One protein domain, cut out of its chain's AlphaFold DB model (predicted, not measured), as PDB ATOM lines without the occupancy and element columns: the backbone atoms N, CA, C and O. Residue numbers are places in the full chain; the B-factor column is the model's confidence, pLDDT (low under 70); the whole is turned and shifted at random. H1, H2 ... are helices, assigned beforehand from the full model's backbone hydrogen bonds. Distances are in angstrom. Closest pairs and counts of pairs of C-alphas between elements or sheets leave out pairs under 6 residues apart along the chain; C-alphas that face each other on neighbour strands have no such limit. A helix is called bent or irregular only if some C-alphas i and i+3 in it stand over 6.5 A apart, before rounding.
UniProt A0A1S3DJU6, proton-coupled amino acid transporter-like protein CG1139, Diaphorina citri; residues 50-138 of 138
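Overview. This is residues 50 to 138 of the 138 residues of the protein "proton-coupled amino acid transporter-like protein CG1139" of Diaphorina citri (UniProt A0A1S3DJU6). A long helix, H1, kinked near residue 82, makes most of the length; after a turn H2 folds back slantwise across it, making an open helical hairpin with few contacts. Residues 114 to 138, of which 114 to 119 belong to H2 and 123 to 136 to H3, stick out from this hairpin, and so do residues 51 to 58, of which 53 to 58 belong to H1, and residues 60 to 69 of H1. The printed part has 89 residues with three named helices, in the order H1, H2, H3, and no named strand; the class is all helix. The whole is elongated, spanning 58 by 34 by 22 A, and only just loose, close to extended, with a radius of gyration of the C-alphas of 17.9 A.

Arrangement. H1, residues 53 to 89, is followed by H2, residues 95 to 119, and the two form a helical hairpin. They only just touch, with 3 pairs of C-alphas within 8 A. The closest C-alphas are those of Leu 78 and Arg 106, 7.1 A apart. H1 touches H2 with residues 78 to 82 alone, and H2 touches H1 with residues 102 to 109 alone. Their lines stand at a steep tilt of 45 degrees, opposite ways, and their centres are 13.2 A apart. H3, residues 123 to 136, touches no helix: it is apart from H1 and also from H2, which it follows. In H2 and H3 every O i to N i+4 pair is within hydrogen-bond range; in H1 26 of 33 are.

Along the chain. H1 begins at C-alpha 53, at (50.159, -42.370, -41.573), and is 52.8 A long from first to last C-alpha. It has a kink of 44 degrees near residue 82. It is irregular, but only just: C-alphas 84 and 87 are 6.8 A apart, and its line is a rough one. H2 runs from C-alpha 95, at (35.343, -38.650, 7.549), over 36.4 A to C-alpha 119. H3, 20.1 A long, ends at C-alpha 136, at (19.036, -62.192, -21.319).

Size, cuts and confidence. The C-alphas farthest apart are those of Asp 51 and Glu 92, 58.8 A. The C-alphas of Glu 50 and Leu 138, the first and last printed residues, are 40.0 A apart; Leu 138 is the chain's last residue. The printed part has no cut. The links from H1 to H2, 5 residues, and from H2 to H3, 3 residues, are tight. The mean pLDDT of the printed part is 84.3; residue 50, residues 88 to 93 and residue 138 are under 70.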
ATOM      1  N   GLU A  50      49.465 -50.783 -40.180       68.19
ATOM      2  CA  GLU A  50      50.307 -49.922 -39.329       68.19
ATOM      3  C   GLU A  50      51.290 -49.040 -40.105       68.19
ATOM      4  O   GLU A  50      51.860 -48.099 -39.553       68.19
ATOM      5  N   ASP A  51      51.466 -49.340 -41.386       71.88
ATOM      6  CA  ASP A  51      52.398 -48.710 -42.316       71.88
ATOM      7  C   ASP A  51      51.900 -47.357 -42.849       71.88
ATOM      8  O   ASP A  51      52.686 -46.554 -43.352       71.88
ATOM      9  N   GLN A  52      50.603 -47.066 -42.716       82.50
ATOM     10  CA  GLN A  52      50.001 -45.840 -43.235       82.50
ATOM     11  C   GLN A  52      49.859 -44.757 -42.156       82.50
ATOM     12  O   GLN A  52      49.276 -44.967 -41.093       82.50
ATOM     13  N   ILE A  53      50.279 -43.531 -42.476       84.50
ATOM     14  CA  ILE A  53      50.159 -42.370 -41.573       84.50
ATOM     15  C   ILE A  53      48.693 -42.123 -41.171       84.50
ATOM     16  O   ILE A  53      48.396 -41.830 -40.014       84.50
ATOM     17  N   MET A  54      47.745 -42.306 -42.098       82.81
ATOM     18  CA  MET A  54      46.316 -42.128 -41.801       82.81
ATOM     19  C   MET A  54      45.791 -43.136 -40.780       82.81
ATOM     20  O   MET A  54      44.981 -42.789 -39.924       82.81
ATOM     21  N   ALA A  55      46.286 -44.370 -40.826       84.88
ATOM     22  CA  ALA A  55      45.947 -45.392 -39.850       84.88
ATOM     23  C   ALA A  55      46.438 -45.028 -38.441       84.88
ATOM     24  O   ALA A  55      45.702 -45.190 -37.467       84.88
ATOM     25  N   GLN A  56      47.649 -44.479 -38.333       86.00
ATOM     26  CA  GLN A  56      48.200 -44.017 -37.059       86.00
ATOM     27  C   GLN A  56      47.392 -42.854 -36.471       86.00
ATOM     28  O   GLN A  56      47.084 -42.867 -35.280       86.00
ATOM     29  N   ILE A  57      46.975 -41.894 -37.305       90.31
ATOM     30  CA  ILE A  57      46.117 -40.780 -36.872       90.31
ATOM     31  C   ILE A  57      44.788 -41.305 -36.315       90.31
ATOM     32  O   ILE A  57      44.359 -40.875 -35.246       90.31
ATOM     33  N   VAL A  58      44.151 -42.270 -36.988       88.56
ATOM     34  CA  VAL A  58      42.894 -42.872 -36.513       88.56
ATOM     35  C   VAL A  58      43.090 -43.615 -35.189       88.56
ATOM     36  O   VAL A  58      42.281 -43.438 -34.278       88.56
ATOM     37  N   LYS A  59      44.170 -44.397 -35.038       87.38
ATOM     38  CA  LYS A  59      44.498 -45.076 -33.771       87.38
ATOM     39  C   LYS A  59      44.696 -44.070 -32.630       87.38
ATOM     40  O   LYS A  59      44.185 -44.283 -31.534       87.38
ATOM     41  N   LEU A  60      45.374 -42.954 -32.896       90.62
ATOM     42  CA  LEU A  60      45.607 -41.894 -31.915       90.62
ATOM     43  C   LEU A  60      44.306 -41.180 -31.521       90.62
ATOM     44  O   LEU A  60      44.029 -41.037 -30.333       90.62
ATOM     45  N   LEU A  61      43.464 -40.807 -32.489       91.75
ATOM     46  CA  LEU A  61      42.139 -40.239 -32.214       91.75
ATOM     47  C   LEU A  61      41.278 -41.199 -31.386       91.75
ATOM     48  O   LEU A  61      40.632 -40.776 -30.429       91.75
ATOM     49  N   TYR A  62      41.306 -42.492 -31.706       90.12
ATOM     50  CA  TYR A  62      40.585 -43.511 -30.947       90.12
ATOM     51  C   TYR A  62      41.102 -43.634 -29.506       90.12
ATOM     52  O   TYR A  62      40.304 -43.676 -28.569       90.12
ATOM     53  N   ALA A  63      42.424 -43.602 -29.310       91.19
ATOM     54  CA  ALA A  63      43.029 -43.581 -27.982       91.19
ATOM     55  C   ALA A  63      42.594 -42.345 -27.174       91.19
ATOM     56  O   ALA A  63      42.233 -42.481 -26.006       91.19
ATOM     57  N   PHE A  64      42.536 -41.163 -27.797       95.19
ATOM     58  CA  PHE A  64      42.006 -39.952 -27.159       95.19
ATOM     59  C   PHE A  64      40.534 -40.105 -26.759       95.19
ATOM     60  O   PHE A  64      40.165 -39.763 -25.637       95.19
ATOM     61  N   VAL A  65      39.690 -40.654 -27.637       94.25
ATOM     62  CA  VAL A  65      38.269 -40.891 -27.332       94.25
ATOM     63  C   VAL A  65      38.112 -41.812 -26.122       94.25
ATOM     64  O   VAL A  65      37.323 -41.501 -25.228       94.25
ATOM     65  N   ILE A  66      38.871 -42.910 -26.060       92.00
ATOM     66  CA  ILE A  66      38.851 -43.832 -24.915       92.00
ATOM     67  C   ILE A  66      39.356 -43.135 -23.653       92.00
ATOM     68  O   ILE A  66      38.711 -43.243 -22.613       92.00
ATOM     69  N   PHE A  67      40.456 -42.387 -23.740       92.69
ATOM     70  CA  PHE A  67      41.036 -41.679 -22.600       92.69
ATOM     71  C   PHE A  67      40.031 -40.736 -21.927       92.69
ATOM     72  O   PHE A  67      39.924 -40.719 -20.703       92.69
ATOM     73  N   PHE A  68      39.241 -39.998 -22.713       93.12
ATOM     74  CA  PHE A  68      38.210 -39.111 -22.170       93.12
ATOM     75  C   PHE A  68      36.931 -39.843 -21.747       93.12
ATOM     76  O   PHE A  68      36.275 -39.434 -20.789       93.12
ATOM     77  N   SER A  69      36.561 -40.919 -22.444       93.62
ATOM     78  CA  SER A  69      35.296 -41.624 -22.202       93.62
ATOM     79  C   SER A  69      35.373 -42.595 -21.022       93.62
ATOM     80  O   SER A  69      34.381 -42.784 -20.320       93.62
ATOM     81  N   TYR A  70      36.538 -43.197 -20.773       91.44
ATOM     82  CA  TYR A  70      36.721 -44.215 -19.740       91.44
ATOM     83  C   TYR A  70      36.416 -43.705 -18.314       91.44
ATOM     84  O   TYR A  70      35.630 -44.357 -17.621       91.44
ATOM     85  N   PRO A  71      36.909 -42.530 -17.863       89.50
ATOM     86  CA  PRO A  71      36.556 -41.995 -16.545       89.50
ATOM     87  C   PRO A  71      35.050 -41.749 -16.382       89.50
ATOM     88  O   PRO A  71      34.497 -41.999 -15.313       89.50
ATOM     89  N   LEU A  72      34.382 -41.295 -17.450       90.38
ATOM     90  CA  LEU A  72      32.939 -41.039 -17.450       90.38
ATOM     91  C   LEU A  72      32.135 -42.338 -17.341       90.38
ATOM     92  O   LEU A  72      31.158 -42.398 -16.602       90.38
ATOM     93  N   GLN A  73      32.558 -43.390 -18.043       89.94
ATOM     94  CA  GLN A  73      31.914 -44.703 -17.976       89.94
ATOM     95  C   GLN A  73      32.122 -45.375 -16.614       89.94
ATOM     96  O   GLN A  73      31.195 -45.987 -16.092       89.94
ATOM     97  N   ASN A  74      33.306 -45.224 -16.010       88.56
ATOM     98  CA  ASN A  74      33.615 -45.806 -14.703       88.56
ATOM     99  C   ASN A  74      32.942 -45.067 -13.529       88.56
ATOM    100  O   ASN A  74      32.804 -45.622 -12.442       88.56
ATOM    101  N   PHE A  75      32.487 -43.826 -13.730       88.25
ATOM    102  CA  PHE A  75      31.823 -43.044 -12.685       88.25
ATOM    103  C   PHE A  75      30.531 -43.706 -12.181       88.25
ATOM    104  O   PHE A  75      30.339 -43.832 -10.975       88.25
ATOM    105  N   VAL A  76      29.679 -44.179 -13.095       88.00
ATOM    106  CA  VAL A  76      28.368 -44.768 -12.763       88.00
ATOM    107  C   VAL A  76      28.473 -46.025 -11.881       88.00
ATOM    108  O   VAL A  76      27.843 -46.048 -10.822       88.00
ATOM    109  N   PRO A  77      29.240 -47.078 -12.244       85.38
ATOM    110  CA  PRO A  77      29.364 -48.262 -11.395       85.38
ATOM    111  C   PRO A  77      30.047 -47.942 -10.064       85.38
ATOM    112  O   PRO A  77      29.677 -48.510  -9.038       85.38
ATOM    113  N   LEU A  78      31.004 -47.013 -10.056       86.62
ATOM    114  CA  LEU A  78      31.694 -46.597  -8.842       86.62
ATOM    115  C   LEU A  78      30.744 -45.904  -7.865       86.62
ATOM    116  O   LEU A  78      30.729 -46.257  -6.687       86.62
ATOM    117  N   GLU A  79      29.924 -44.968  -8.345       86.31
ATOM    118  CA  GLU A  79      28.903 -44.303  -7.535       86.31
ATOM    119  C   GLU A  79      27.877 -45.311  -7.000       86.31
ATOM    120  O   GLU A  79      27.553 -45.291  -5.810       86.31
ATOM    121  N   LEU A  80      27.431 -46.249  -7.842       87.06
ATOM    122  CA  LEU A  80      26.480 -47.289  -7.454       87.06
ATOM    123  C   LEU A  80      27.046 -48.206  -6.357       87.06
ATOM    124  O   LEU A  80      26.373 -48.462  -5.358       87.06
ATOM    125  N   LEU A  81      28.283 -48.684  -6.513       86.25
ATOM    126  CA  LEU A  81      28.949 -49.536  -5.524       86.25
ATOM    127  C   LEU A  81      29.232 -48.775  -4.223       86.25
ATOM    128  O   LEU A  81      29.023 -49.305  -3.129       86.25
ATOM    129  N   TRP A  82      29.661 -47.519  -4.333       83.06
ATOM    130  CA  TRP A  82      29.938 -46.670  -3.183       83.06
ATOM    131  C   TRP A  82      28.680 -46.400  -2.354       83.06
ATOM    132  O   TRP A  82      28.687 -46.611  -1.138       83.06
ATOM    133  N   MET A  83      27.589 -45.973  -3.001       80.62
ATOM    134  CA  MET A  83      26.337 -45.651  -2.317       80.62
ATOM    135  C   MET A  83      25.645 -46.882  -1.736       80.62
ATOM    136  O   MET A  83      25.158 -46.814  -0.607       80.62
ATOM    137  N   ASN A  84      25.610 -47.994  -2.476       78.44
ATOM    138  CA  ASN A  84      24.818 -49.158  -2.081       78.44
ATOM    139  C   ASN A  84      25.561 -50.106  -1.138       78.44
ATOM    140  O   ASN A  84      24.926 -50.680  -0.263       78.44
ATOM    141  N   TYR A  85      26.879 -50.271  -1.282       73.75
ATOM    142  CA  TYR A  85      27.631 -51.250  -0.492       73.75
ATOM    143  C   TYR A  85      28.532 -50.594   0.550       73.75
ATOM    144  O   TYR A  85      28.448 -50.928   1.728       73.75
ATOM    145  N   ILE A  86      29.384 -49.643   0.165       73.38
ATOM    146  CA  ILE A  86      30.454 -49.185   1.069       73.38
ATOM    147  C   ILE A  86      29.949 -48.178   2.098       73.38
ATOM    148  O   ILE A  86      30.226 -48.315   3.291       73.38
ATOM    149  N   LYS A  87      29.159 -47.186   1.676       71.06
ATOM    150  CA  LYS A  87      28.672 -46.132   2.575       71.06
ATOM    151  C   LYS A  87      27.790 -46.681   3.701       71.06
ATOM    152  O   LYS A  87      27.840 -46.158   4.812       71.06
ATOM    153  N   GLN A  88      27.031 -47.746   3.435       69.75
ATOM    154  CA  GLN A  88      26.158 -48.393   4.422       69.75
ATOM    155  C   GLN A  88      26.934 -49.162   5.502       69.75
ATOM    156  O   GLN A  88      26.518 -49.175   6.654       69.75
ATOM    157  N   HIS A  89      28.085 -49.748   5.160       69.81
ATOM    158  CA  HIS A  89      28.915 -50.499   6.110       69.81
ATOM    159  C   HIS A  89      29.924 -49.612   6.863       69.81
ATOM    160  O   HIS A  89      30.532 -50.050   7.834       69.81
ATOM    161  N   MET A  90      30.097 -48.354   6.438       66.31
ATOM    162  CA  MET A  90      31.114 -47.429   6.960       66.31
ATOM    163  C   MET A  90      30.529 -46.259   7.771       66.31
ATOM    164  O   MET A  90      31.196 -45.237   7.957       66.31
ATOM    165  N   VAL A  91      29.290 -46.389   8.260       62.12
ATOM    166  CA  VAL A  91      28.544 -45.325   8.965       62.12
ATOM    167  C   VAL A  91      29.277 -44.828  10.223       62.12
ATOM    168  O   VAL A  91      29.257 -43.628  10.491       62.12
ATOM    169  N   GLU A  92      30.001 -45.700  10.929       62.75
ATOM    170  CA  GLU A  92      30.693 -45.387  12.196       62.75
ATOM    171  C   GLU A  92      32.115 -44.807  12.042       62.75
ATOM    172  O   GLU A  92      32.740 -44.411  13.027       62.75
ATOM    173  N   TYR A  93      32.663 -44.720  10.825       66.25
ATOM    174  CA  TYR A  93      34.047 -44.274  10.621       66.25
ATOM    175  C   TYR A  93      34.183 -42.747  10.482       66.25
ATOM    176  O   TYR A  93      33.323 -42.061   9.934       66.25
ATOM    177  N   SER A  94      35.321 -42.207  10.935       74.56
ATOM    178  CA  SER A  94      35.689 -40.792  10.762       74.56
ATOM    179  C   SER A  94      35.796 -40.403   9.277       74.56
ATOM    180  O   SER A  94      36.332 -41.169   8.474       74.56
ATOM    181  N   GLU A  95      35.366 -39.188   8.924       75.12
ATOM    182  CA  GLU A  95      35.343 -38.650   7.549       75.12
ATOM    183  C   GLU A  95      36.687 -38.781   6.808       75.12
ATOM    184  O   GLU A  95      36.723 -39.085   5.617       75.12
ATOM    185  N   LYS A  96      37.819 -38.660   7.517       77.00
ATOM    186  CA  LYS A  96      39.153 -38.851   6.918       77.00
ATOM    187  C   LYS A  96      39.396 -40.289   6.449       77.00
ATOM    188  O   LYS A  96      40.014 -40.497   5.411       77.00
ATOM    189  N   LYS A  97      38.908 -41.286   7.197       77.56
ATOM    190  CA  LYS A  97      39.024 -42.703   6.819       77.56
ATOM    191  C   LYS A  97      38.094 -43.034   5.654       77.56
ATOM    192  O   LYS A  97      38.493 -43.794   4.780       77.56
ATOM    193  N   LYS A  98      36.904 -42.422   5.605       78.19
ATOM    194  CA  LYS A  98      35.975 -42.564   4.473       78.19
ATOM    195  C   LYS A  98      36.607 -42.082   3.166       78.19
ATOM    196  O   LYS A  98      36.573 -42.825   2.196       78.19
ATOM    197  N   LEU A  99      37.262 -40.918   3.167       80.00
ATOM    198  CA  LEU A  99      37.965 -40.406   1.982       80.00
ATOM    199  C   LEU A  99      39.088 -41.342   1.512       80.00
ATOM    200  O   LEU A  99      39.178 -41.632   0.324       80.00
ATOM    201  N   ILE A 100      39.921 -41.850   2.426       84.12
ATOM    202  CA  ILE A 100      41.002 -42.787   2.067       84.12
ATOM    203  C   ILE A 100      40.427 -44.063   1.443       84.12
ATOM    204  O   ILE A 100      40.917 -44.522   0.416       84.12
ATOM    205  N   VAL A 101      39.369 -44.620   2.038       84.06
ATOM    206  CA  VAL A 101      38.714 -45.828   1.520       84.06
ATOM    207  C   VAL A 101      38.073 -45.573   0.159       84.06
ATOM    208  O   VAL A 101      38.146 -46.442  -0.703       84.06
ATOM    209  N   GLU A 102      37.502 -44.388  -0.065       83.69
ATOM    210  CA  GLU A 102      36.976 -44.004  -1.374       83.69
ATOM    211  C   GLU A 102      38.071 -44.039  -2.440       83.69
ATOM    212  O   GLU A 102      37.902 -44.713  -3.454       83.69
ATOM    213  N   TYR A 103      39.211 -43.380  -2.199       85.50
ATOM    214  CA  TYR A 103      40.334 -43.358  -3.142       85.50
ATOM    215  C   TYR A 103      40.887 -44.755  -3.428       85.50
ATOM    216  O   TYR A 103      41.032 -45.122  -4.593       85.50
ATOM    217  N   VAL A 104      41.117 -45.558  -2.385       88.50
ATOM    218  CA  VAL A 104      41.596 -46.941  -2.537       88.50
ATOM    219  C   VAL A 104      40.603 -47.772  -3.346       88.50
ATOM    220  O   VAL A 104      40.997 -48.514  -4.241       88.50
ATOM    221  N   PHE A 105      39.304 -47.626  -3.085       86.62
ATOM    222  CA  PHE A 105      38.279 -48.338  -3.838       86.62
ATOM    223  C   PHE A 105      38.263 -47.937  -5.320       86.62
ATOM    224  O   PHE A 105      38.146 -48.807  -6.187       86.62
ATOM    225  N   ARG A 106      38.447 -46.643  -5.626       87.19
ATOM    226  CA  ARG A 106      38.567 -46.168  -7.016       87.19
ATOM    227  C   ARG A 106      39.751 -46.821  -7.724       87.19
ATOM    228  O   ARG A 106      39.593 -47.302  -8.844       87.19
ATOM    229  N   GLU A 107      40.913 -46.858  -7.074       89.75
ATOM    230  CA  GLU A 107      42.117 -47.479  -7.632       89.75
ATOM    231  C   GLU A 107      41.926 -48.979  -7.860       89.75
ATOM    232  O   GLU A 107      42.255 -49.477  -8.934       89.75
ATOM    233  N   VAL A 108      41.321 -49.694  -6.907       91.19
ATOM    234  CA  VAL A 108      41.047 -51.133  -7.034       91.19
ATOM    235  C   VAL A 108      40.153 -51.431  -8.239       91.19
ATOM    236  O   VAL A 108      40.464 -52.342  -9.004       91.19
ATOM    237  N   ILE A 109      39.083 -50.660  -8.461       88.62
ATOM    238  CA  ILE A 109      38.215 -50.850  -9.637       88.62
ATOM    239  C   ILE A 109      39.010 -50.672 -10.936       88.62
ATOM    240  O   ILE A 109      38.901 -51.495 -11.847       88.62
ATOM    241  N   VAL A 110      39.833 -49.624 -11.024       90.94
ATOM    242  CA  VAL A 110      40.654 -49.375 -12.219       90.94
ATOM    243  C   VAL A 110      41.660 -50.510 -12.428       90.94
ATOM    244  O   VAL A 110      41.774 -51.031 -13.538       90.94
ATOM    245  N   LEU A 111      42.323 -50.971 -11.364       92.06
ATOM    246  CA  LEU A 111      43.256 -52.100 -11.417       92.06
ATOM    247  C   LEU A 111      42.582 -53.393 -11.883       92.06
ATOM    248  O   LEU A 111      43.170 -54.126 -12.675       92.06
ATOM    249  N   ILE A 112      41.344 -53.657 -11.457       90.88
ATOM    250  CA  ILE A 112      40.570 -54.808 -11.935       90.88
ATOM    251  C   ILE A 112      40.348 -54.703 -13.448       90.88
ATOM    252  O   ILE A 112      40.622 -55.660 -14.169       90.88
ATOM    253  N   THR A 113      39.903 -53.549 -13.958       88.75
ATOM    254  CA  THR A 113      39.702 -53.384 -15.410       88.75
ATOM    255  C   THR A 113      41.003 -53.518 -16.203       88.75
ATOM    256  O   THR A 113      41.004 -54.093 -17.291       88.75
ATOM    257  N   TRP A 114      42.123 -53.056 -15.644       89.94
ATOM    258  CA  TRP A 114      43.443 -53.240 -16.237       89.94
ATOM    259  C   TRP A 114      43.861 -54.716 -16.256       89.94
ATOM    260  O   TRP A 114      44.336 -55.205 -17.279       89.94
ATOM    261  N   ALA A 115      43.609 -55.462 -15.177       91.12
ATOM    262  CA  ALA A 115      43.860 -56.900 -15.129       91.12
ATOM    263  C   ALA A 115      43.030 -57.659 -16.179       91.12
ATOM    264  O   ALA A 115      43.563 -58.524 -16.873       91.12
ATOM    265  N   PHE A 116      41.757 -57.296 -16.368       87.50
ATOM    266  CA  PHE A 116      40.935 -57.847 -17.451       87.50
ATOM    267  C   PHE A 116      41.539 -57.571 -18.833       87.50
ATOM    268  O   PHE A 116      41.581 -58.477 -19.665       87.50
ATOM    269  N   ALA A 117      42.068 -56.367 -19.067       85.62
ATOM    270  CA  ALA A 117      42.726 -56.033 -20.329       85.62
ATOM    271  C   ALA A 117      43.971 -56.897 -20.614       85.62
ATOM    272  O   ALA A 117      44.265 -57.160 -21.775       85.62
ATOM    273  N   LEU A 118      44.680 -57.374 -19.582       87.25
ATOM    274  CA  LEU A 118      45.816 -58.293 -19.742       87.25
ATOM    275  C   LEU A 118      45.386 -59.738 -20.027       87.25
ATOM    276  O   LEU A 118      46.079 -60.460 -20.739       87.25
ATOM    277  N   VAL A 119      44.271 -60.172 -19.436       87.00
ATOM    278  CA  VAL A 119      43.821 -61.573 -19.481       87.00
ATOM    279  C   VAL A 119      43.025 -61.892 -20.745       87.00
ATOM    280  O   VAL A 119      42.961 -63.056 -21.129       87.00
ATOM    281  N   ILE A 120      42.411 -60.900 -21.396       82.00
ATOM    282  CA  ILE A 120      41.509 -61.119 -22.536       82.00
ATOM    283  C   ILE A 120      42.252 -60.888 -23.867       82.00
ATOM    284  O   ILE A 120      42.341 -59.747 -24.322       82.00
ATOM    285  N   PRO A 121      42.734 -61.946 -24.551       76.38
ATOM    286  CA  PRO A 121      43.340 -61.824 -25.880       76.38
ATOM    287  C   PRO A 121      42.305 -61.613 -27.001       76.38
ATOM    288  O   PRO A 121      42.647 -61.096 -28.062       76.38
ATOM    289  N   HIS A 122      41.043 -62.000 -26.776       80.88
ATOM    290  CA  HIS A 122      39.964 -61.973 -27.771       80.88
ATOM    291  C   HIS A 122      38.805 -61.081 -27.305       80.88
ATOM    292  O   HIS A 122      37.886 -61.521 -26.611       80.88
ATOM    293  N   LEU A 123      38.873 -59.795 -27.660       81.81
ATOM    294  CA  LEU A 123      37.879 -58.786 -27.270       81.81
ATOM    295  C   LEU A 123      36.496 -59.027 -27.895       81.81
ATOM    296  O   LEU A 123      35.480 -58.671 -27.305       81.81
ATOM    297  N   ASP A 124      36.444 -59.641 -29.071       82.12
ATOM    298  CA  ASP A 124      35.222 -59.956 -29.811       82.12
ATOM    299  C   ASP A 124      34.320 -60.947 -29.063       82.12
ATOM    300  O   ASP A 124      33.122 -60.697 -28.901       82.12
ATOM    301  N   LEU A 125      34.906 -62.019 -28.523       85.25
ATOM    302  CA  LEU A 125      34.196 -63.009 -27.709       85.25
ATOM    303  C   LEU A 125      33.605 -62.374 -26.448       85.25
ATOM    304  O   LEU A 125      32.460 -62.647 -26.086       85.25
ATOM    305  N   LEU A 126      34.367 -61.489 -25.802       85.88
ATOM    306  CA  LEU A 126      33.926 -60.786 -24.603       85.88
ATOM    307  C   LEU A 126      32.730 -59.865 -24.894       85.88
ATOM    308  O   LEU A 126      31.740 -59.891 -24.164       85.88
ATOM    309  N   ILE A 127      32.803 -59.077 -25.970       87.81
ATOM    310  CA  ILE A 127      31.714 -58.179 -26.381       87.81
ATOM    311  C   ILE A 127      30.447 -58.987 -26.693       87.81
ATOM    312  O   ILE A 127      29.358 -58.610 -26.257       87.81
ATOM    313  N   SER A 128      30.581 -60.118 -27.396       89.00
ATOM    314  CA  SER A 128      29.451 -61.003 -27.699       89.00
ATOM    315  C   SER A 128      28.821 -61.594 -26.431       89.00
ATOM    316  O   SER A 128      27.597 -61.569 -26.292       89.00
ATOM    317  N   LEU A 129      29.641 -62.041 -25.473       90.62
ATOM    318  CA  LEU A 129      29.178 -62.582 -24.194       90.62
ATOM    319  C   LEU A 129      28.395 -61.545 -23.383       90.62
ATOM    320  O   LEU A 129      27.280 -61.830 -22.950       90.62
ATOM    321  N   PHE A 130      28.946 -60.341 -23.193       88.62
ATOM    322  CA  PHE A 130      28.248 -59.276 -22.464       88.62
ATOM    323  C   PHE A 130      26.967 -58.846 -23.179       88.62
ATOM    324  O   PHE A 130      25.960 -58.601 -22.518       88.62
ATOM    325  N   GLY A 131      26.971 -58.806 -24.515       87.69
ATOM    326  CA  GLY A 131      25.767 -58.550 -25.301       87.69
ATOM    327  C   GLY A 131      24.676 -59.587 -25.031       87.69
ATOM    328  O   GLY A 131      23.553 -59.222 -24.687       87.69
ATOM    329  N   ALA A 132      25.015 -60.877 -25.117       92.25
ATOM    330  CA  ALA A 132      24.084 -61.969 -24.841       92.25
ATOM    331  C   ALA A 132      23.588 -61.960 -23.385       92.25
ATOM    332  O   ALA A 132      22.397 -62.135 -23.138       92.25
ATOM    333  N   PHE A 133      24.480 -61.708 -22.425       92.50
ATOM    334  CA  PHE A 133      24.152 -61.662 -21.002       92.50
ATOM    335  C   PHE A 133      23.200 -60.507 -20.659       92.50
ATOM    336  O   PHE A 133      22.180 -60.722 -20.007       92.50
ATOM    337  N   CYS A 134      23.488 -59.293 -21.137       88.56
ATOM    338  CA  CYS A 134      22.639 -58.128 -20.894       88.56
ATOM    339  C   CYS A 134      21.260 -58.275 -21.551       88.56
ATOM    340  O   CYS A 134      20.259 -57.920 -20.932       88.56
ATOM    341  N   LEU A 135      21.192 -58.830 -22.767       88.31
ATOM    342  CA  LEU A 135      19.919 -59.107 -23.440       88.31
ATOM    343  C   LEU A 135      19.098 -60.182 -22.722       88.31
ATOM    344  O   LEU A 135      17.881 -60.085 -22.707       88.31
ATOM    345  N   ALA A 136      19.739 -61.182 -22.110       88.56
ATOM    346  CA  ALA A 136      19.036 -62.192 -21.319       88.56
ATOM    347  C   ALA A 136      18.458 -61.634 -20.004       88.56
ATOM    348  O   ALA A 136      17.524 -62.211 -19.453       88.56
ATOM    349  N   SER A 137      19.027 -60.539 -19.488       79.38
ATOM    350  CA  SER A 137      18.574 -59.883 -18.253       79.38
ATOM    351  C   SER A 137      17.462 -58.841 -18.447       79.38
ATOM    352  O   SER A 137      16.951 -58.331 -17.450       79.38
ATOM    353  N   LEU A 138      17.121 -58.508 -19.699       66.56
ATOM    354  CA  LEU A 138      16.117 -57.507 -20.077       66.56
ATOM    355  C   LEU A 138      14.801 -58.175 -20.501       66.56
ATOM    356  O   LEU A 138      13.741 -57.687 -20.050       66.56
TER     357      LEU A 138